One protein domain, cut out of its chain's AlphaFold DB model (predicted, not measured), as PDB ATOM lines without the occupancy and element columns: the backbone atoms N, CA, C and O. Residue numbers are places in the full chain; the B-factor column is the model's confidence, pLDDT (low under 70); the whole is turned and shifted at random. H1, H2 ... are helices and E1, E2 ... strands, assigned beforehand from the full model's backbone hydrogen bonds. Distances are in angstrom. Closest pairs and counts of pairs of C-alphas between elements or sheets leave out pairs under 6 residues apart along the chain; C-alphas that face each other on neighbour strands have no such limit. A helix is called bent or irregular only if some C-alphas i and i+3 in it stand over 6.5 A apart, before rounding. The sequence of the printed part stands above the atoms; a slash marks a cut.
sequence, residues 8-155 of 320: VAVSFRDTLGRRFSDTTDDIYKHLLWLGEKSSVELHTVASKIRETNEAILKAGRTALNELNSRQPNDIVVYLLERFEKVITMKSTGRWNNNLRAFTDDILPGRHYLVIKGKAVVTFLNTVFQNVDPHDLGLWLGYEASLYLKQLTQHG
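This is residues 8 to 155 of the 320 residues of the protein "Peptidase_M13_N domain-containing protein" of Ornithodoros moubata (UniProt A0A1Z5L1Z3). One long helix, H3, forms a spine, with H2 and H7 packed across its first half and H6 packed beside its second half. Beyond H6, a small three-stranded sheet with H4 standing up from it and H5 packed on H4 makes the other end, while the stretch from E1 through H1 to H2 leads back from this sheet along the spine. The printed part has 148 residues, with seven named helices and three named strands in the order E1 H1 H2 H3 E2 H4 H5 E3 H6 H7. The sheet is mixed, in the order E1 E3 E2, and the class is mostly helix. The whole is only just compact, close to loose, with a radius of gyration of the C-alphas of 17.4 A and spans of 47 by 39 by 32 A.

E1, residues 8 to 10, begins at C-alpha 8 (15.098, 32.826, 79.604). H1, residues 14 to 17, and H2, residues 24 to 33 and 14.2 A long, follow. H3, residues 40 to 68, is 42.0 A long and begins at C-alpha 40 (11.813, 8.688, 114.864). E2, residues 75 to 79 and 13.4 A long, runs to H4, residues 80 to 88, which is only just irregular: C-alphas 81 and 84 are 6.9 A apart. H5, residues 94 to 102, E3, residues 112 to 116, and H6, residues 118 to 130 and 18.2 A long, come next. H7, residues 133 to 153, is 30.0 A long and ends at C-alpha 153 (12.157, 36.301, 112.932).

H3 is the hub, touching four helices. Its residues 42 to 50 touch H2 at a steep tilt of 59 degrees, opposite ways; the closest C-alphas, of Tyr 28 and Ala 46, are 5.3 A apart. Its residues 45 to 53 touch residues 135 to 142 of H7, about perpendicular at 88 degrees, closest at the C-alphas of Ile 49 and Trp 139, 5.0 A. Its residues 57 to 64 touch H1, closest at the C-alphas of Gly 17 and Leu 57, 5.5 A. Its residues 55 to 67 touch H6 at a shallow tilt of 23 degrees, opposite ways, closest at the C-alphas of Ala 63 and Ala 119, 4.8 A. H6 touches H4 at a steep tilt of 58 degrees, closest at the C-alphas of Ile 87 and Asn 125, 4.7 A, and only grazes the sheet with residues 118 to 121. H4 is on the sheet, over E2 at a height of 8.2 A, and stands up from it. H5 touches H4, closest at the C-alphas of Glu 81 and Asn 96, 5.6 A. E1 and E3 are parallel, with N 10 and O 114 at 2.8 A; E3 and E2 are antiparallel, with N 113 and O 78 at 2.8 A, each within hydrogen-bond range. Every O i to N i+4 pair is within that range in H2, H3, H5, H6 and H7, and 3 of 5 in H4; H1 is too short for one.

The two C-alphas farthest apart, of Lys 37 and Pro 72, are 51.3 A apart. The printed part has no cut and no long link. The mean pLDDT of the printed part is 83.7, and it is under 70 at residue 11, residues 13 to 21, 70 to 73, 109 and 154 to 155.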
ATOM      1  N   VAL A   8      14.933  32.827  78.143       70.31
ATOM      2  CA  VAL A   8      15.098  32.826  79.604       70.31
ATOM      3  C   VAL A   8      16.547  32.500  79.928       70.31
ATOM      4  O   VAL A   8      17.035  31.448  79.527       70.31
ATOM      5  N   ALA A   9      17.246  33.382  80.639       74.62
ATOM      6  CA  ALA A   9      18.632  33.144  81.028       74.62
ATOM      7  C   ALA A   9      18.722  32.490  82.414       74.62
ATOM      8  O   ALA A   9      18.224  33.038  83.393       74.62
ATOM      9  N   VAL A  10      19.412  31.354  82.505       73.81
ATOM     10  CA  VAL A  10      19.729  30.664  83.759       73.81
ATOM     11  C   VAL A  10      21.228  30.755  84.015       73.81
ATOM     12  O   VAL A  10      22.057  30.501  83.135       73.81
ATOM     13  N   SER A  11      21.579  31.120  85.243       69.56
ATOM     14  CA  SER A  11      22.956  31.212  85.717       69.56
ATOM     15  C   SER A  11      23.103  30.529  87.065       69.56
ATOM     16  O   SER A  11      22.195  30.588  87.896       69.56
ATOM     17  N   PHE A  12      24.273  29.940  87.302       70.44
ATOM     18  CA  PHE A  12      24.639  29.468  88.630       70.44
ATOM     19  C   PHE A  12      24.773  30.663  89.579       70.44
ATOM     20  O   PHE A  12      25.418  31.651  89.234       70.44
ATOM     21  N   ARG A  13      24.159  30.594  90.763       67.50
ATOM     22  CA  ARG A  13      24.440  31.553  91.838       67.50
ATOM     23  C   ARG A  13      25.622  31.046  92.649       67.50
ATOM     24  O   ARG A  13      25.559  29.942  93.181       67.50
ATOM     25  N   ASP A  14      26.623  31.893  92.863       59.62
ATOM     26  CA  ASP A  14      27.789  31.573  93.704       59.62
ATOM     27  C   ASP A  14      27.403  31.207  95.148       59.62
ATOM     28  O   ASP A  14      28.131  30.506  95.850       59.62
ATOM     29  N   THR A  15      26.218  31.635  95.592       58.97
ATOM     30  CA  THR A  15      25.681  31.316  96.916       58.97
ATOM     31  C   THR A  15      25.215  29.867  97.057       58.97
ATOM     32  O   THR A  15      25.128  29.397  98.185       58.97
ATOM     33  N   LEU A  16      24.924  29.145  95.965       56.34
ATOM     34  CA  LEU A  16      24.484  27.740  96.029       56.34
ATOM     35  C   LEU A  16      25.552  26.826  96.644       56.34
ATOM     36  O   LEU A  16      25.206  25.859  97.303       56.34
ATOM     37  N   GLY A  17      26.842  27.150  96.497       51.12
ATOM     38  CA  GLY A  17      27.935  26.388  97.117       51.12
ATOM     39  C   GLY A  17      28.228  26.745  98.580       51.12
ATOM     40  O   GLY A  17      29.126  26.149  99.175       51.12
ATOM     41  N   ARG A  18      27.523  27.739  99.144       52.22
ATOM     42  CA  ARG A  18      27.794  28.320 100.474       52.22
ATOM     43  C   ARG A  18      26.633  28.185 101.461       52.22
ATOM     44  O   ARG A  18      26.766  28.637 102.595       52.22
ATOM     45  N   ARG A  19      25.493  27.633 101.045       56.94
ATOM     46  CA  ARG A  19      24.284  27.623 101.873       56.94
ATOM     47  C   ARG A  19      24.264  26.407 102.800       56.94
ATOM     48  O   ARG A  19      23.995  25.295 102.378       56.94
ATOM     49  N   PHE A  20      24.611  26.732 104.046       62.78
ATOM     50  CA  PHE A  20      24.357  26.058 105.320       62.78
ATOM     51  C   PHE A  20      25.027  24.693 105.541       62.78
ATOM     52  O   PHE A  20      24.807  23.713 104.836       62.78
ATOM     53  N   SER A  21      25.872  24.662 106.576       64.94
ATOM     54  CA  SER A  21      26.514  23.476 107.152       64.94
ATOM     55  C   SER A  21      25.682  22.912 108.306       64.94
ATOM     56  O   SER A  21      26.248  22.472 109.308       64.94
ATOM     57  N   ASP A  22      24.358  23.025 108.202       80.81
ATOM     58  CA  ASP A  22      23.440  22.624 109.260       80.81
ATOM     59  C   ASP A  22      23.616  21.133 109.538       80.81
ATOM     60  O   ASP A  22      23.666  20.294 108.630       80.81
ATOM     61  N   THR A  23      23.729  20.798 110.816       89.25
ATOM     62  CA  THR A  23      23.753  19.406 111.242       89.25
ATOM     63  C   THR A  23      22.347  18.810 111.141       89.25
ATOM     64  O   THR A  23      21.343  19.520 111.076       89.25
ATOM     65  N   THR A  24      22.237  17.478 111.176       91.50
ATOM     66  CA  THR A  24      20.923  16.813 111.265       91.50
ATOM     67  C   THR A  24      20.129  17.299 112.475       91.50
ATOM     68  O   THR A  24      18.909  17.385 112.400       91.50
ATOM     69  N   ASP A  25      20.810  17.638 113.571       91.94
ATOM     70  CA  ASP A  25      20.183  18.162 114.782       91.94
ATOM     71  C   ASP A  25      19.631  19.583 114.579       91.94
ATOM     72  O   ASP A  25      18.525  19.881 115.025       91.94
ATOM     73  N   ASP A  26      20.337  20.440 113.835       91.31
ATOM     74  CA  ASP A  26      19.847  21.781 113.484       91.31
ATOM     75  C   ASP A  26      18.590  21.703 112.606       91.31
ATOM     76  O   ASP A  26      17.585  22.365 112.891       91.31
ATOM     77  N   ILE A  27      18.613  20.830 111.592       92.12
ATOM     78  CA  ILE A  27      17.458  20.560 110.724       92.12
ATOM     79  C   ILE A  27      16.297  20.025 111.565       92.12
ATOM     80  O   ILE A  27      15.182  20.535 111.482       92.12
ATOM     81  N   TYR A  28      16.555  19.037 112.421       92.62
ATOM     82  CA  TYR A  28      15.553  18.441 113.301       92.62
ATOM     83  C   TYR A  28      14.901  19.476 114.229       92.62
ATOM     84  O   TYR A  28      13.675  19.559 114.306       92.62
ATOM     85  N   LYS A  29      15.700  20.332 114.879       91.69
ATOM     86  CA  LYS A  29      15.207  21.441 115.713       91.69
ATOM     87  C   LYS A  29      14.339  22.414 114.924       91.69
ATOM     88  O   LYS A  29      13.355  22.932 115.454       91.69
ATOM     89  N   HIS A  30      14.690  22.689 113.669       90.75
ATOM     90  CA  HIS A  30      13.873  23.532 112.805       90.75
ATOM     91  C   HIS A  30      12.546  22.865 112.432       90.75
ATOM     92  O   HIS A  30      11.512  23.528 112.471       90.75
ATOM     93  N   LEU A  31      12.539  21.563 112.151       91.25
ATOM     94  CA  LEU A  31      11.299  20.828 111.891       91.25
ATOM     95  C   LEU A  31      10.383  20.795 113.125       91.25
ATOM     96  O   LEU A  31       9.186  21.038 113.000       91.25
ATOM     97  N   LEU A  32      10.936  20.615 114.330       90.94
ATOM     98  CA  LEU A  32      10.173  20.763 115.577       90.94
ATOM     99  C   LEU A  32       9.581  22.172 115.731       90.94
ATOM    100  O   LEU A  32       8.450  22.327 116.185       90.94
ATOM    101  N   TRP A  33      10.323  23.211 115.332       88.88
ATOM    102  CA  TRP A  33       9.829  24.592 115.354       88.88
ATOM    103  C   TRP A  33       8.628  24.810 114.421       88.88
ATOM    104  O   TRP A  33       7.771  25.633 114.734       88.88
ATOM    105  N   LEU A  34       8.523  24.058 113.320       88.00
ATOM    106  CA  LEU A  34       7.358  24.094 112.427       88.00
ATOM    107  C   LEU A  34       6.097  23.466 113.044       88.00
ATOM    108  O   LEU A  34       5.027  23.552 112.448       88.00
ATOM    109  N   GLY A  35       6.201  22.881 114.242       84.19
ATOM    110  CA  GLY A  35       5.085  22.259 114.951       84.19
ATOM    111  C   GLY A  35       4.975  20.752 114.734       84.19
ATOM    112  O   GLY A  35       3.995  20.152 115.175       84.19
ATOM    113  N   GLU A  36       5.970  20.130 114.093       79.12
ATOM    114  CA  GLU A  36       6.022  18.677 113.963       79.12
ATOM    115  C   GLU A  36       6.250  18.010 115.321       79.12
ATOM    116  O   GLU A  36       7.008  18.488 116.170       79.12
ATOM    117  N   LYS A  37       5.589  16.871 115.540       82.69
ATOM    118  CA  LYS A  37       5.765  16.107 116.778       82.69
ATOM    119  C   LYS A  37       7.086  15.346 116.731       82.69
ATOM    120  O   LYS A  37       7.398  14.684 115.742       82.69
ATOM    121  N   SER A  38       7.821  15.394 117.843       81.25
ATOM    122  CA  SER A  38       9.024  14.581 118.055       81.25
ATOM    123  C   SER A  38       8.729  13.112 117.746       81.25
ATOM    124  O   SER A  38       7.826  12.514 118.338       81.25
ATOM    125  N   SER A  39       9.463  12.548 116.792       84.06
ATOM    126  CA  SER A  39       9.301  11.169 116.341       84.06
ATOM    127  C   SER A  39      10.583  10.667 115.678       84.06
ATOM    128  O   SER A  39      11.420  11.445 115.214       84.06
ATOM    129  N   VAL A  40      10.726   9.341 115.612       78.88
ATOM    130  CA  VAL A  40      11.813   8.688 114.864       78.88
ATOM    131  C   VAL A  40      11.745   9.064 113.380       78.88
ATOM    132  O   VAL A  40      12.776   9.313 112.761       78.88
ATOM    133  N   GLU A  41      10.534   9.194 112.836       87.94
ATOM    134  CA  GLU A  41      10.289   9.606 111.452       87.94
ATOM    135  C   GLU A  41      10.857  11.001 111.163       87.94
ATOM    136  O   GLU A  41      11.501  11.206 110.136       87.94
ATOM    137  N   LEU A  42      10.721  11.945 112.101       89.75
ATOM    138  CA  LEU A  42      11.241  13.303 111.939       89.75
ATOM    139  C   LEU A  42      12.778  13.342 111.891       89.75
ATOM    140  O   LEU A  42      13.360  14.099 111.112       89.75
ATOM    141  N   HIS A  43      13.450  12.489 112.672       90.81
ATOM    142  CA  HIS A  43      14.903  12.315 112.577       90.81
ATOM    143  C   HIS A  43      15.324  11.713 111.231       90.81
ATOM    144  O   HIS A  43      16.329  12.140 110.656       90.81
ATOM    145  N   THR A  44      14.557  10.755 110.699       94.06
ATOM    146  CA  THR A  44      14.799  10.198 109.361       94.06
ATOM    147  C   THR A  44      14.653  11.269 108.280       94.06
ATOM    148  O   THR A  44      15.543  11.402 107.441       94.06
ATOM    149  N   VAL A  45      13.595  12.086 108.339       94.25
ATOM    150  CA  VAL A  45      13.385  13.220 107.421       94.25
ATOM    151  C   VAL A  45      14.545  14.215 107.503       94.25
ATOM    152  O   VAL A  45      15.100  14.598 106.473       94.25
ATOM    153  N   ALA A  46      14.983  14.583 108.712       94.56
ATOM    154  CA  ALA A  46      16.125  15.477 108.898       94.56
ATOM    155  C   ALA A  46      17.428  14.904 108.306       94.56
ATOM    156  O   ALA A  46      18.201  15.635 107.683       94.56
ATOM    157  N   SER A  47      17.670  13.593 108.452       95.31
ATOM    158  CA  SER A  47      18.823  12.924 107.827       95.31
ATOM    159  C   SER A  47      18.751  12.993 106.304       95.31
ATOM    160  O   SER A  47      19.742  13.341 105.663       95.31
ATOM    161  N   LYS A  48      17.570  12.742 105.724       95.94
ATOM    162  CA  LYS A  48      17.359  12.785 104.270       95.94
ATOM    163  C   LYS A  48      17.564  14.174 103.681       95.94
ATOM    164  O   LYS A  48      18.221  14.311 102.648       95.94
ATOM    165  N   ILE A  49      17.086  15.210 104.370       94.75
ATOM    166  CA  ILE A  49      17.343  16.605 103.991       94.75
ATOM    167  C   ILE A  49      18.851  16.894 104.007       94.75
ATOM    168  O   ILE A  49      19.363  17.476 103.050       94.75
ATOM    169  N   ARG A  50      19.583  16.454 105.046       94.38
ATOM    170  CA  ARG A  50      21.043  16.645 105.131       94.38
ATOM    171  C   ARG A  50      21.783  15.931 103.999       94.38
ATOM    172  O   ARG A  50      22.593  16.556 103.323       94.38
ATOM    173  N   GLU A  51      21.501  14.648 103.783       94.50
ATOM    174  CA  GLU A  51      22.104  13.838 102.710       94.50
ATOM    175  C   GLU A  51      21.887  14.490 101.337       94.50
ATOM    176  O   GLU A  51      22.818  14.626 100.538       94.50
ATOM    177  N   THR A  52      20.667  14.971 101.091       94.75
ATOM    178  CA  THR A  52      20.313  15.695  99.866       94.75
ATOM    179  C   THR A  52      21.100  16.993  99.730       94.75
ATOM    180  O   THR A  52      21.657  17.272  98.665       94.75
ATOM    181  N   ASN A  53      21.205  17.771 100.811       92.44
ATOM    182  CA  ASN A  53      21.987  19.002 100.829       92.44
ATOM    183  C   ASN A  53      23.463  18.737 100.498       92.44
ATOM    184  O   ASN A  53      24.047  19.426  99.663       92.44
ATOM    185  N   GLU A  54      24.067  17.705 101.089       91.50
ATOM    186  CA  GLU A  54      25.454  17.314 100.816       91.50
ATOM    187  C   GLU A  54      25.666  16.923  99.347       91.50
ATOM    188  O   GLU A  54      26.646  17.351  98.727       91.50
ATOM    189  N   ALA A  55      24.733  16.164  98.762       92.75
ATOM    190  CA  ALA A  55      24.776  15.792  97.351       92.75
ATOM    191  C   ALA A  55      24.702  17.025  96.430       92.75
ATOM    192  O   ALA A  55      25.519  17.162  95.509       92.75
ATOM    193  N   ILE A  56      23.783  17.957  96.711       91.62
ATOM    194  CA  ILE A  56      23.628  19.210  95.960       91.62
ATOM    195  C   ILE A  56      24.875  20.090  96.103       91.62
ATOM    196  O   ILE A  56      25.398  20.580  95.100       91.62
ATOM    197  N   LEU A  57      25.406  20.262  97.318       89.00
ATOM    198  CA  LEU A  57      26.612  21.057  97.572       89.00
ATOM    199  C   LEU A  57      27.834  20.474  96.862       89.00
ATOM    200  O   LEU A  57      28.624  21.219  96.277       89.00
ATOM    201  N   LYS A  58      27.987  19.146  96.872       90.31
ATOM    202  CA  LYS A  58      29.058  18.459  96.145       90.31
ATOM    203  C   LYS A  58      28.950  18.718  94.642       90.31
ATOM    204  O   LYS A  58      29.936  19.137  94.038       90.31
ATOM    205  N   ALA A  59      27.763  18.539  94.055       90.56
ATOM    206  CA  ALA A  59      27.528  18.828  92.641       90.56
ATOM    207  C   ALA A  59      27.797  20.308  92.312       90.56
ATOM    208  O   ALA A  59      28.434  20.624  91.306       90.56
ATOM    209  N   GLY A  60      27.360  21.220  93.185       88.38
ATOM    210  CA  GLY A  60      27.537  22.659  93.018       88.38
ATOM    211  C   GLY A  60      29.000  23.092  93.068       88.38
ATOM    212  O   GLY A  60      29.425  23.895  92.242       88.38
ATOM    213  N   ARG A  61      29.804  22.528  93.981       86.88
ATOM    214  CA  ARG A  61      31.253  22.787  94.054       86.88
ATOM    215  C   ARG A  61      31.979  22.310  92.801       86.88
ATOM    216  O   ARG A  61      32.816  23.046  92.285       86.88
ATOM    217  N   THR A  62      31.641  21.126  92.287       86.81
ATOM    218  CA  THR A  62      32.197  20.630  91.020       86.81
ATOM    219  C   THR A  62      31.891  21.598  89.877       86.81
ATOM    220  O   THR A  62      32.808  22.039  89.189       86.81
ATOM    221  N   ALA A  63      30.630  22.016  89.741       85.56
ATOM    222  CA  ALA A  63      30.224  22.955  88.698       85.56
ATOM    223  C   ALA A  63      30.881  24.340  88.840       85.56
ATOM    224  O   ALA A  63      31.322  24.918  87.850       85.56
ATOM    225  N   LEU A  64      31.007  24.867  90.061       82.56
ATOM    226  CA  LEU A  64      31.706  26.131  90.331       82.56
ATOM    227  C   LEU A  64      33.190  26.060  89.960       82.56
ATOM    228  O   LEU A  64      33.723  26.996  89.366       82.56
ATOM    229  N   ASN A  65      33.864  24.956  90.282       83.31
ATOM    230  CA  ASN A  65      35.266  24.759  89.919       83.31
ATOM    231  C   ASN A  65      35.454  24.716  88.395       83.31
ATOM    232  O   ASN A  65      36.402  25.306  87.880       83.31
ATOM    233  N   GLU A  66      34.527  24.084  87.671       81.06
ATOM    234  CA  GLU A  66      34.517  24.085  86.205       81.06
ATOM    235  C   GLU A  66      34.295  25.492  85.631       81.06
ATOM    236  O   GLU A  66      35.035  25.896  84.734       81.06
ATOM    237  N   LEU A  67      33.342  26.262  86.174       77.00
ATOM    238  CA  LEU A  67      33.077  27.648  85.756       77.00
ATOM    239  C   LEU A  67      34.276  28.578  85.989       77.00
ATOM    240  O   LEU A  67      34.530  29.469  85.184       77.00
ATOM    241  N   ASN A  68      35.015  28.372  87.082       76.19
ATOM    242  CA  ASN A  68      36.185  29.182  87.429       76.19
ATOM    243  C   ASN A  68      37.439  28.806  86.627       76.19
ATOM    244  O   ASN A  68      38.388  29.597  86.540       76.19
ATOM    245  N   SER A  69      37.469  27.617  86.018       72.94
ATOM    246  CA  SER A  69      38.498  27.281  85.039       72.94
ATOM    247  C   SER A  69      38.298  28.185  83.813       72.94
ATOM    248  O   SER A  69      37.202  28.255  83.276       72.94
ATOM    249  N   ARG A  70      39.328  28.950  83.411       56.25
ATOM    250  CA  ARG A  70      39.295  30.078  82.441       56.25
ATOM    251  C   ARG A  70      38.898  29.716  80.988       56.25
ATOM    252  O   ARG A  70      39.515  30.203  80.039       56.25
ATOM    253  N   GLN A  71      37.921  28.845  80.775       58.53
ATOM    254  CA  GLN A  71      37.325  28.608  79.468       58.53
ATOM    255  C   GLN A  71      36.301  29.711  79.164       58.53
ATOM    256  O   GLN A  71      35.671  30.232  80.085       58.53
ATOM    257  N   PRO A  72      36.158  30.132  77.895       55.56
ATOM    258  CA  PRO A  72      35.133  31.100  77.522       55.56
ATOM    259  C   PRO A  72      33.766  30.617  78.019       55.56
ATOM    260  O   PRO A  72      33.464  29.430  77.920       55.56
ATOM    261  N   ASN A  73      32.964  31.533  78.573       62.31
ATOM    262  CA  ASN A  73      31.603  31.267  79.038       62.31
ATOM    263  C   ASN A  73      30.761  30.689  77.889       62.31
ATOM    264  O   ASN A  73      30.139  31.442  77.139       62.31
ATOM    265  N   ASP A  74      30.755  29.364  77.745       73.31
ATOM    266  CA  ASP A  74      29.951  28.653  76.758       73.31
ATOM    267  C   ASP A  74      28.478  28.945  77.049       73.31
ATOM    268  O   ASP A  74      27.909  28.462  78.028       73.31
ATOM    269  N   ILE A  75      27.851  29.762  76.208       78.94
ATOM    270  CA  ILE A  75      26.408  29.967  76.256       78.94
ATOM    271  C   ILE A  75      25.765  28.790  75.534       78.94
ATOM    272  O   ILE A  75      25.975  28.594  74.338       78.94
ATOM    273  N   VAL A  76      24.963  28.017  76.259       82.62
ATOM    274  CA  VAL A  76      24.201  26.911  75.685       82.62
ATOM    275  C   VAL A  76      22.749  27.336  75.538       82.62
ATOM    276  O   VAL A  76      22.160  27.872  76.473       82.62
ATOM    277  N   VAL A  77      22.169  27.112  74.361       85.69
ATOM    278  CA  VAL A  77      20.787  27.496  74.062       85.69
ATOM    279  C   VAL A  77      19.968  26.245  73.771       85.69
ATOM    280  O   VAL A  77      20.283  25.489  72.853       85.69
ATOM    281  N   TYR A  78      18.898  26.047  74.535       86.19
ATOM    282  CA  TYR A  78      17.949  24.950  74.370       86.19
ATOM    283  C   TYR A  78      16.564  25.482  74.020       86.19
ATOM    284  O   TYR A  78      16.210  26.598  74.386       86.19
ATOM    285  N   LEU A  79      15.752  24.670  73.344       87.62
ATOM    286  CA  LEU A  79      14.307  24.890  73.352       87.62
ATOM    287  C   LEU A  79      13.766  24.533  74.735       87.62
ATOM    288  O   LEU A  79      14.136  23.500  75.297       87.62
ATOM    289  N   LEU A  80      12.878  25.367  75.256       84.50
ATOM    290  CA  LEU A  80      12.320  25.236  76.595       84.50
ATOM    291  C   LEU A  80      11.550  23.913  76.765       84.50
ATOM    292  O   LEU A  80      11.704  23.254  77.788       84.50
ATOM    293  N   GLU A  81      10.842  23.441  75.731       85.69
ATOM    294  CA  GLU A  81      10.200  22.110  75.721       85.69
ATOM    295  C   GLU A  81      11.185  20.936  75.789       85.69
ATOM    296  O   GLU A  81      10.831  19.854  76.251       85.69
ATOM    297  N   ARG A  82      12.425  21.128  75.323       88.62
ATOM    298  CA  ARG A  82      13.451  20.075  75.306       88.62
ATOM    299  C   ARG A  82      14.275  20.048  76.580       88.62
ATOM    300  O   ARG A  82      14.998  19.079  76.796       88.62
ATOM    301  N   PHE A  83      14.185  21.090  77.401       87.56
ATOM    302  CA  PHE A  83      15.042  21.237  78.564       87.56
ATOM    303  C   PHE A  83      14.890  20.081  79.552       87.56
ATOM    304  O   PHE A  83      15.896  19.533  79.982       87.56
ATOM    305  N   GLU A  84      13.664  19.622  79.815       89.44
ATOM    306  CA  GLU A  84      13.417  18.465  80.687       89.44
ATOM    307  C   GLU A  84      14.223  17.228  80.261       89.44
ATOM    308  O   GLU A  84      14.856  16.579  81.094       89.44
ATOM    309  N   LYS A  85      14.270  16.949  78.951       90.56
ATOM    310  CA  LYS A  85      15.049  15.838  78.392       90.56
ATOM    311  C   LYS A  85      16.549  16.044  78.574       90.56
ATOM    312  O   LYS A  85      17.265  15.070  78.778       90.56
ATOM    313  N   VAL A  86      17.018  17.287  78.499       87.81
ATOM    314  CA  VAL A  86      18.428  17.625  78.732       87.81
ATOM    315  C   VAL A  86      18.820  17.313  80.175       87.81
ATOM    316  O   VAL A  86      19.866  16.703  80.372       87.81
ATOM    317  N   ILE A  87      17.975  17.676  81.150       87.69
ATOM    318  CA  ILE A  87      18.310  17.550  82.577       87.69
ATOM    319  C   ILE A  87      17.976  16.200  83.211       87.69
ATOM    320  O   ILE A  87      18.681  15.758  84.111       87.69
ATOM    321  N   THR A  88      16.940  15.511  82.733       86.62
ATOM    322  CA  THR A  88      16.471  14.247  83.335       86.62
ATOM    323  C   THR A  88      16.677  13.021  82.445       86.62
ATOM    324  O   THR A  88      16.347  11.910  82.852       86.62
ATOM    325  N   MET A  89      17.147  13.202  81.203       86.62
ATOM    326  CA  MET A  89      17.143  12.184  80.134       86.62
ATOM    327  C   MET A  89      15.745  11.659  79.744       86.62
ATOM    328  O   MET A  89      15.625  10.847  78.825       86.62
ATOM    329  N   LYS A  90      14.675  12.156  80.377       87.56
ATOM    330  CA  LYS A  90      13.276  11.795  80.129       87.56
ATOM    331  C   LYS A  90      12.503  13.017  79.635       87.56
ATOM    332  O   LYS A  90      12.825  14.154  79.955       87.56
ATOM    333  N   SER A  91      11.475  12.793  78.825       87.00
ATOM    334  CA  SER A  91      10.555  13.851  78.400       87.00
ATOM    335  C   SER A  91       9.158  13.444  78.830       87.00
ATOM    336  O   SER A  91       8.581  12.529  78.250       87.00
ATOM    337  N   THR A  92       8.656  14.068  79.893       88.25
ATOM    338  CA  THR A  92       7.313  13.792  80.425       88.25
ATOM    339  C   THR A  92       6.325  14.898  80.063       88.25
ATOM    340  O   THR A  92       5.119  14.720  80.197       88.25
ATOM    341  N   GLY A  93       6.826  16.055  79.618       87.31
ATOM    342  CA  GLY A  93       6.020  17.238  79.328       87.31
ATOM    343  C   GLY A  93       5.634  18.027  80.580       87.31
ATOM    344  O   GLY A  93       5.155  19.156  80.450       87.31
ATOM    345  N   ARG A  94       5.895  17.498  81.788       88.19
ATOM    346  CA  ARG A  94       5.574  18.151  83.067       88.19
ATOM    347  C   ARG A  94       6.235  19.514  83.192       88.19
ATOM    348  O   ARG A  94       5.567  20.466  83.563       88.19
ATOM    349  N   TRP A  95       7.506  19.635  82.806       86.31
ATOM    350  CA  TRP A  95       8.220  20.918  82.801       86.31
ATOM    351  C   TRP A  95       7.482  21.994  81.997       86.31
ATOM    352  O   TRP A  95       7.241  23.094  82.485       86.31
ATOM    353  N   ASN A  96       7.088  21.660  80.768       85.88
ATOM    354  CA  ASN A  96       6.421  22.595  79.870       85.88
ATOM    355  C   ASN A  96       5.006  22.941  80.361       85.88
ATOM    356  O   ASN A  96       4.566  24.077  80.232       85.88
ATOM    357  N   ASN A  97       4.292  21.974  80.942       89.56
ATOM    358  CA  ASN A  97       2.970  22.210  81.522       89.56
ATOM    359  C   ASN A  97       3.050  23.093  82.771       89.56
ATOM    360  O   ASN A  97       2.288  24.047  82.882       89.56
ATOM    361  N   ASN A  98       4.016  22.834  83.655       88.38
ATOM    362  CA  ASN A  98       4.235  23.635  84.855       88.38
ATOM    363  C   ASN A  98       4.658  25.061  84.507       88.38
ATOM    364  O   ASN A  98       4.151  25.999  85.106       88.38
ATOM    365  N   LEU A  99       5.545  25.245  83.523       85.25
ATOM    366  CA  LEU A  99       5.922  26.586  83.079       85.25
ATOM    367  C   LEU A  99       4.763  27.333  82.427       85.25
ATOM    368  O   LEU A  99       4.605  28.518  82.689       85.25
ATOM    369  N   ARG A 100       3.934  26.665  81.619       87.69
ATOM    370  CA  ARG A 100       2.725  27.285  81.064       87.69
ATOM    371  C   ARG A 100       1.771  27.746  82.154       87.69
ATOM    372  O   ARG A 100       1.390  28.908  82.146       87.69
ATOM    373  N   ALA A 101       1.481  26.875  83.117       88.12
ATOM    374  CA  ALA A 101       0.625  27.206  84.251       88.12
ATOM    375  C   ALA A 101       1.213  28.332  85.119       88.12
ATOM    376  O   ALA A 101       0.494  29.236  85.512       88.12
ATOM    377  N   PHE A 102       2.522  28.309  85.388       84.38
ATOM    378  CA  PHE A 102       3.196  29.327  86.203       84.38
ATOM    379  C   PHE A 102       3.288  30.697  85.516       84.38
ATOM    380  O   PHE A 102       3.444  31.713  86.183       84.38
ATOM    381  N   THR A 103       3.260  30.729  84.185       84.75
ATOM    382  CA  THR A 103       3.517  31.947  83.407       84.75
ATOM    383  C   THR A 103       2.292  32.444  82.657       84.75
ATOM    384  O   THR A 103       2.457  33.283  81.781       84.75
ATOM    385  N   ASP A 104       1.097  31.920  82.938       85.62
ATOM    386  CA  ASP A 104      -0.131  32.227  82.190       85.62
ATOM    387  C   ASP A 104       0.090  32.153  80.667       85.62
ATOM    388  O   ASP A 104      -0.172  33.097  79.911       85.62
ATOM    389  N   ASP A 105       0.691  31.042  80.228       85.94
ATOM    390  CA  ASP A 105       1.060  30.766  78.835       85.94
ATOM    391  C   ASP A 105       2.011  31.799  78.185       85.94
ATOM    392  O   ASP A 105       2.121  31.866  76.960       85.94
ATOM    393  N   ILE A 106       2.761  32.586  78.970       80.75
ATOM    394  CA  ILE A 106       3.792  33.509  78.450       80.75
ATOM    395  C   ILE A 106       5.027  32.759  77.959       80.75
ATOM    396  O   ILE A 106       5.661  33.187  76.993       80.75
ATOM    397  N   LEU A 107       5.385  31.650  78.612       78.38
ATOM    398  CA  LEU A 107       6.541  30.835  78.250       78.38
ATOM    399  C   LEU A 107       6.147  29.429  77.754       78.38
ATOM    400  O   LEU A 107       6.530  28.431  78.368       78.38
ATOM    401  N   PRO A 108       5.444  29.292  76.610       72.69
ATOM    402  CA  PRO A 108       5.249  27.999  75.976       72.69
ATOM    403  C   PRO A 108       6.575  27.413  75.471       72.69
ATOM    404  O   PRO A 108       7.516  28.109  75.089       72.69
ATOM    405  N   GLY A 109       6.625  26.088  75.374       69.50
ATOM    406  CA  GLY A 109       7.805  25.291  75.019       69.50
ATOM    407  C   GLY A 109       8.620  25.666  73.767       69.50
ATOM    408  O   GLY A 109       9.747  25.195  73.617       69.50
ATOM    409  N   ARG A 110       8.103  26.543  72.896       78.56
ATOM    410  CA  ARG A 110       8.782  27.055  71.690       78.56
ATOM    411  C   ARG A 110       9.757  28.212  71.961       78.56
ATOM    412  O   ARG A 110      10.400  28.690  71.022       78.56
ATOM    413  N   HIS A 111       9.865  28.665  73.208       83.69
ATOM    414  CA  HIS A 111      10.859  29.647  73.643       83.69
ATOM    415  C   HIS A 111      12.229  29.025  73.896       83.69
ATOM    416  O   HIS A 111      12.397  27.804  73.870       83.69
ATOM    417  N   TYR A 112      13.226  29.879  74.109       84.88
ATOM    418  CA  TYR A 112      14.594  29.458  74.361       84.88
ATOM    419  C   TYR A 112      14.949  29.552  75.841       84.88
ATOM    420  O   TYR A 112      14.579  30.496  76.532       84.88
ATOM    421  N   LEU A 113      15.736  28.588  76.297       84.19
ATOM    422  CA  LEU A 113      16.451  28.628  77.558       84.19
ATOM    423  C   LEU A 113      17.934  28.837  77.257       84.19
ATOM    424  O   LEU A 113      18.541  28.059  76.522       84.19
ATOM    425  N   VAL A 114      18.505  29.891  77.815       84.38
ATOM    426  CA  VAL A 114      19.901  30.287  77.659       84.38
ATOM    427  C   VAL A 114      20.623  29.974  78.960       84.38
ATOM    428  O   VAL A 114      20.325  30.554  79.996       84.38
ATOM    429  N   ILE A 115      21.588  29.067  78.927       82.69
ATOM    430  CA  ILE A 115      22.344  28.642  80.101       82.69
ATOM    431  C   ILE A 115      23.771  29.157  79.975       82.69
ATOM    432  O   ILE A 115      24.453  28.898  78.980       82.69
ATOM    433  N   LYS A 116      24.225  29.899  80.986       79.31
ATOM    434  CA  LYS A 116      25.598  30.407  81.047       79.31
ATOM    435  C   LYS A 116      26.523  29.328  81.615       79.31
ATOM    436  O   LYS A 116      26.626  29.185  82.828       79.31
ATOM    437  N   GLY A 117      27.197  28.600  80.729       77.56
ATOM    438  CA  GLY A 117      28.183  27.574  81.058       77.56
ATOM    439  C   GLY A 117      27.614  26.156  81.037       77.56
ATOM    440  O   GLY A 117      26.562  25.874  81.612       77.56
ATOM    441  N   LYS A 118      28.353  25.225  80.420       83.00
ATOM    442  CA  LYS A 118      28.022  23.786  80.420       83.00
ATOM    443  C   LYS A 118      27.961  23.195  81.829       83.00
ATOM    444  O   LYS A 118      27.125  22.335  82.076       83.00
ATOM    445  N   ALA A 119      28.764  23.718  82.751       85.00
ATOM    446  CA  ALA A 119      28.787  23.309  84.151       85.00
ATOM    447  C   ALA A 119      27.414  23.417  84.841       85.00
ATOM    448  O   ALA A 119      27.087  22.593  85.689       85.00
ATOM    449  N   VAL A 120      26.567  24.380  84.451       84.56
ATOM    450  CA  VAL A 120      25.194  24.485  84.980       84.56
ATOM    451  C   VAL A 120      24.341  23.303  84.527       84.56
ATOM    452  O   VAL A 120      23.576  22.758  85.313       84.56
ATOM    453  N   VAL A 121      24.488  22.879  83.270       86.25
ATOM    454  CA  VAL A 121      23.800  21.687  82.759       86.25
ATOM    455  C   VAL A 121      24.319  20.448  83.478       86.25
ATOM    456  O   VAL A 121      23.520  19.664  83.975       86.25
ATOM    457  N   THR A 122      25.640  20.304  83.612       87.69
ATOM    458  CA  THR A 122      26.259  19.199  84.358       87.69
ATOM    459  C   THR A 122      25.747  19.132  85.793       87.69
ATOM    460  O   THR A 122      25.381  18.054  86.255       87.69
ATOM    461  N   PHE A 123      25.657  20.272  86.484       90.44
ATOM    462  CA  PHE A 123      25.093  20.365  87.826       90.44
ATOM    463  C   PHE A 123      23.657  19.851  87.873       90.44
ATOM    464  O   PHE A 123      23.359  18.955  88.660       90.44
ATOM    465  N   LEU A 124      22.780  20.386  87.020       90.31
ATOM    466  CA  LEU A 124      21.371  20.000  87.011       90.31
ATOM    467  C   LEU A 124      21.215  18.513  86.688       90.31
ATOM    468  O   LEU A 124      20.514  17.815  87.411       90.31
ATOM    469  N   ASN A 125      21.928  18.012  85.678       90.56
ATOM    470  CA  ASN A 125      21.950  16.588  85.346       90.56
ATOM    471  C   ASN A 125      22.382  15.747  86.551       90.56
ATOM    472  O   ASN A 125      21.741  14.755  86.870       90.56
ATOM    473  N   THR A 126      23.447  16.161  87.242       92.19
ATOM    474  CA  THR A 126      23.972  15.448  88.412       92.19
ATOM    475  C   THR A 126      22.946  15.411  89.540       92.19
ATOM    476  O   THR A 126      22.749  14.355  90.132       92.19
ATOM    477  N   VAL A 127      22.271  16.526  89.829       92.56
ATOM    478  CA  VAL A 127      21.246  16.582  90.880       92.56
ATOM    479  C   VAL A 127      20.045  15.715  90.504       92.56
ATOM    480  O   VAL A 127      19.682  14.828  91.267       92.56
ATOM    481  N   PHE A 128      19.472  15.892  89.311       91.75
ATOM    482  CA  PHE A 128      18.267  15.161  88.898       91.75
ATOM    483  C   PHE A 128      18.488  13.662  88.640       91.75
ATOM    484  O   PHE A 128      17.515  12.913  88.602       91.75
ATOM    485  N   GLN A 129      19.732  13.215  88.439       90.81
ATOM    486  CA  GLN A 129      20.054  11.791  88.289       90.81
ATOM    487  C   GLN A 129      20.389  11.102  89.612       90.81
ATOM    488  O   GLN A 129      20.139   9.907  89.734       90.81
ATOM    489  N   ASN A 130      20.975  11.825  90.573       92.31
ATOM    490  CA  ASN A 130      21.521  11.219  91.791       92.31
ATOM    491  C   ASN A 130      20.715  11.522  93.057       92.31
ATOM    492  O   ASN A 130      20.981  10.913  94.090       92.31
ATOM    493  N   VAL A 131      19.767  12.459  93.004       94.69
ATOM    494  CA  VAL A 131      18.889  12.792  94.129       94.69
ATOM    495  C   VAL A 131      17.489  12.278  93.827       94.69
ATOM    496  O   VAL A 131      16.944  12.543  92.752       94.69
ATOM    497  N   ASP A 132      16.906  11.550  94.778       94.69
ATOM    498  CA  ASP A 132      15.530  11.089  94.657       94.69
ATOM    499  C   ASP A 132      14.561  12.291  94.579       94.69
ATOM    500  O   ASP A 132      14.713  13.255  95.335       94.69
ATOM    501  N   PRO A 133      13.560  12.287  93.676       91.56
ATOM    502  CA  PRO A 133      12.625  13.404  93.549       91.56
ATOM    503  C   PRO A 133      11.848  13.735  94.830       91.56
ATOM    504  O   PRO A 133      11.518  14.903  95.041       91.56
ATOM    505  N   HIS A 134      11.537  12.740  95.665       95.00
ATOM    506  CA  HIS A 134      10.875  12.954  96.951       95.00
ATOM    507  C   HIS A 134      11.813  13.662  97.932       95.00
ATOM    508  O   HIS A 134      11.437  14.688  98.499       95.00
ATOM    509  N   ASP A 135      13.052  13.181  98.054       95.62
ATOM    510  CA  ASP A 135      14.070  13.774  98.927       95.62
ATOM    511  C   ASP A 135      14.419  15.211  98.502       95.62
ATOM    512  O   ASP A 135      14.534  16.112  99.339       95.62
ATOM    513  N   LEU A 136      14.489  15.470  97.191       93.50
ATOM    514  CA  LEU A 136      14.642  16.822  96.649       93.50
ATOM    515  C   LEU A 136      13.459  17.725  97.031       93.50
ATOM    516  O   LEU A 136      13.656  18.901  97.340       93.50
ATOM    517  N   GLY A 137      12.237  17.186  97.029       93.44
ATOM    518  CA  GLY A 137      11.039  17.886  97.489       93.44
ATOM    519  C   GLY A 137      11.103  18.250  98.975       93.44
ATOM    520  O   GLY A 137      10.800  19.390  99.331       93.44
ATOM    521  N   LEU A 138      11.561  17.326  99.826       94.06
ATOM    522  CA  LEU A 138      11.784  17.582 101.254       94.06
ATOM    523  C   LEU A 138      12.830  18.680 101.470       94.06
ATOM    524  O   LEU A 138      12.598  19.607 102.246       94.06
ATOM    525  N   TRP A 139      13.952  18.619 100.748       93.94
ATOM    526  CA  TRP A 139      14.999  19.639 100.817       93.94
ATOM    527  C   TRP A 139      14.497  21.020 100.366       93.94
ATOM    528  O   TRP A 139      14.731  22.012 101.053       93.94
ATOM    529  N   LEU A 140      13.735  21.098  99.266       91.50
ATOM    530  CA  LEU A 140      13.121  22.351  98.808       91.50
ATOM    531  C   LEU A 140      12.117  22.912  99.824       91.50
ATOM    532  O   LEU A 140      12.086  24.122 100.056       91.50
ATOM    533  N   GLY A 141      11.308  22.046 100.443       92.38
ATOM    534  CA  GLY A 141      10.377  22.431 101.504       92.38
ATOM    535  C   GLY A 141      11.099  22.974 102.738       92.38
ATOM    536  O   GLY A 141      10.717  24.021 103.268       92.38
ATOM    537  N   TYR A 142      12.188  22.319 103.146       91.38
ATOM    538  CA  TYR A 142      13.056  22.789 104.223       91.38
ATOM    539  C   TYR A 142      13.636  24.175 103.915       91.38
ATOM    540  O   TYR A 142      13.440  25.098 104.708       91.38
ATOM    541  N   GLU A 143      14.243  24.369 102.742       88.06
ATOM    542  CA  GLU A 143      14.798  25.663 102.316       88.06
ATOM    543  C   GLU A 143      13.739  26.777 102.308       88.06
ATOM    544  O   GLU A 143      13.969  27.877 102.822       88.06
ATOM    545  N   ALA A 144      12.546  26.496 101.775       89.56
ATOM    546  CA  ALA A 144      11.438  27.446 101.787       89.56
ATOM    547  C   ALA A 144      11.020  27.801 103.223       89.56
ATOM    548  O   ALA A 144      10.822  28.971 103.550       89.56
ATOM    549  N   SER A 145      10.938  26.810 104.112       90.19
ATOM    550  CA  SER A 145      10.562  27.026 105.510       90.19
ATOM    551  C   SER A 145      11.610  27.824 106.299       90.19
ATOM    552  O   SER A 145      11.245  28.671 107.119       90.19
ATOM    553  N   LEU A 146      12.905  27.627 106.024       86.44
ATOM    554  CA  LEU A 146      13.982  28.447 106.583       86.44
ATOM    555  C   LEU A 146      13.849  29.899 106.134       86.44
ATOM    556  O   LEU A 146      13.939  30.808 106.961       86.44
ATOM    557  N   TYR A 147      13.591  30.124 104.844       83.88
ATOM    558  CA  TYR A 147      13.361  31.464 104.313       83.88
ATOM    559  C   TYR A 147      12.173  32.143 105.012       83.88
ATOM    560  O   TYR A 147      12.291  33.283 105.458       83.88
ATOM    561  N   LEU A 148      11.057  31.432 105.195       85.75
ATOM    562  CA  LEU A 148       9.880  31.940 105.911       85.75
ATOM    563  C   LEU A 148      10.170  32.245 107.388       85.75
ATOM    564  O   LEU A 148       9.745  33.276 107.921       85.75
ATOM    565  N   LYS A 149      10.939  31.387 108.062       84.31
ATOM    566  CA  LYS A 149      11.393  31.626 109.435       84.31
ATOM    567  C   LYS A 149      12.283  32.863 109.525       84.31
ATOM    568  O   LYS A 149      12.059  33.720 110.373       84.31
ATOM    569  N   GLN A 150      13.249  33.023 108.623       80.06
ATOM    570  CA  GLN A 150      14.103  34.214 108.574       80.06
ATOM    571  C   GLN A 150      13.284  35.478 108.289       80.06
ATOM    572  O   GLN A 150      13.460  36.499 108.962       80.06
ATOM    573  N   LEU A 151      12.338  35.394 107.352       78.69
ATOM    574  CA  LEU A 151      11.423  36.474 107.001       78.69
ATOM    575  C   LEU A 151      10.593  36.938 108.203       78.69
ATOM    576  O   LEU A 151      10.363  38.141 108.339       78.69
ATOM    577  N   THR A 152      10.176  36.021 109.083       76.44
ATOM    578  CA  THR A 152       9.351  36.300 110.273       76.44
ATOM    579  C   THR A 152      10.165  36.669 111.519       76.44
ATOM    580  O   THR A 152       9.749  37.555 112.267       76.44
ATOM    581  N   GLN A 153      11.350  36.092 111.723       73.38
ATOM    582  CA  GLN A 153      12.157  36.301 112.932       73.38
ATOM    583  C   GLN A 153      13.166  37.446 112.794       73.38
ATOM    584  O   GLN A 153      13.233  38.321 113.655       73.38
ATOM    585  N   HIS A 154      13.922  37.492 111.696       62.25
ATOM    586  CA  HIS A 154      15.094  38.368 111.582       62.25
ATOM    587  C   HIS A 154      14.971  39.434 110.482       62.25
ATOM    588  O   HIS A 154      15.695  40.433 110.511       62.25
ATOM    589  N   GLY A 155      14.029  39.270 109.545       55.94
ATOM    590  CA  GLY A 155      14.118  39.923 108.238       55.94
ATOM    591  C   GLY A 155      15.272  39.315 107.438       55.94
ATOM    592  O   GLY A 155      16.170  38.707 108.012       55.94
TER     593      GLY A 155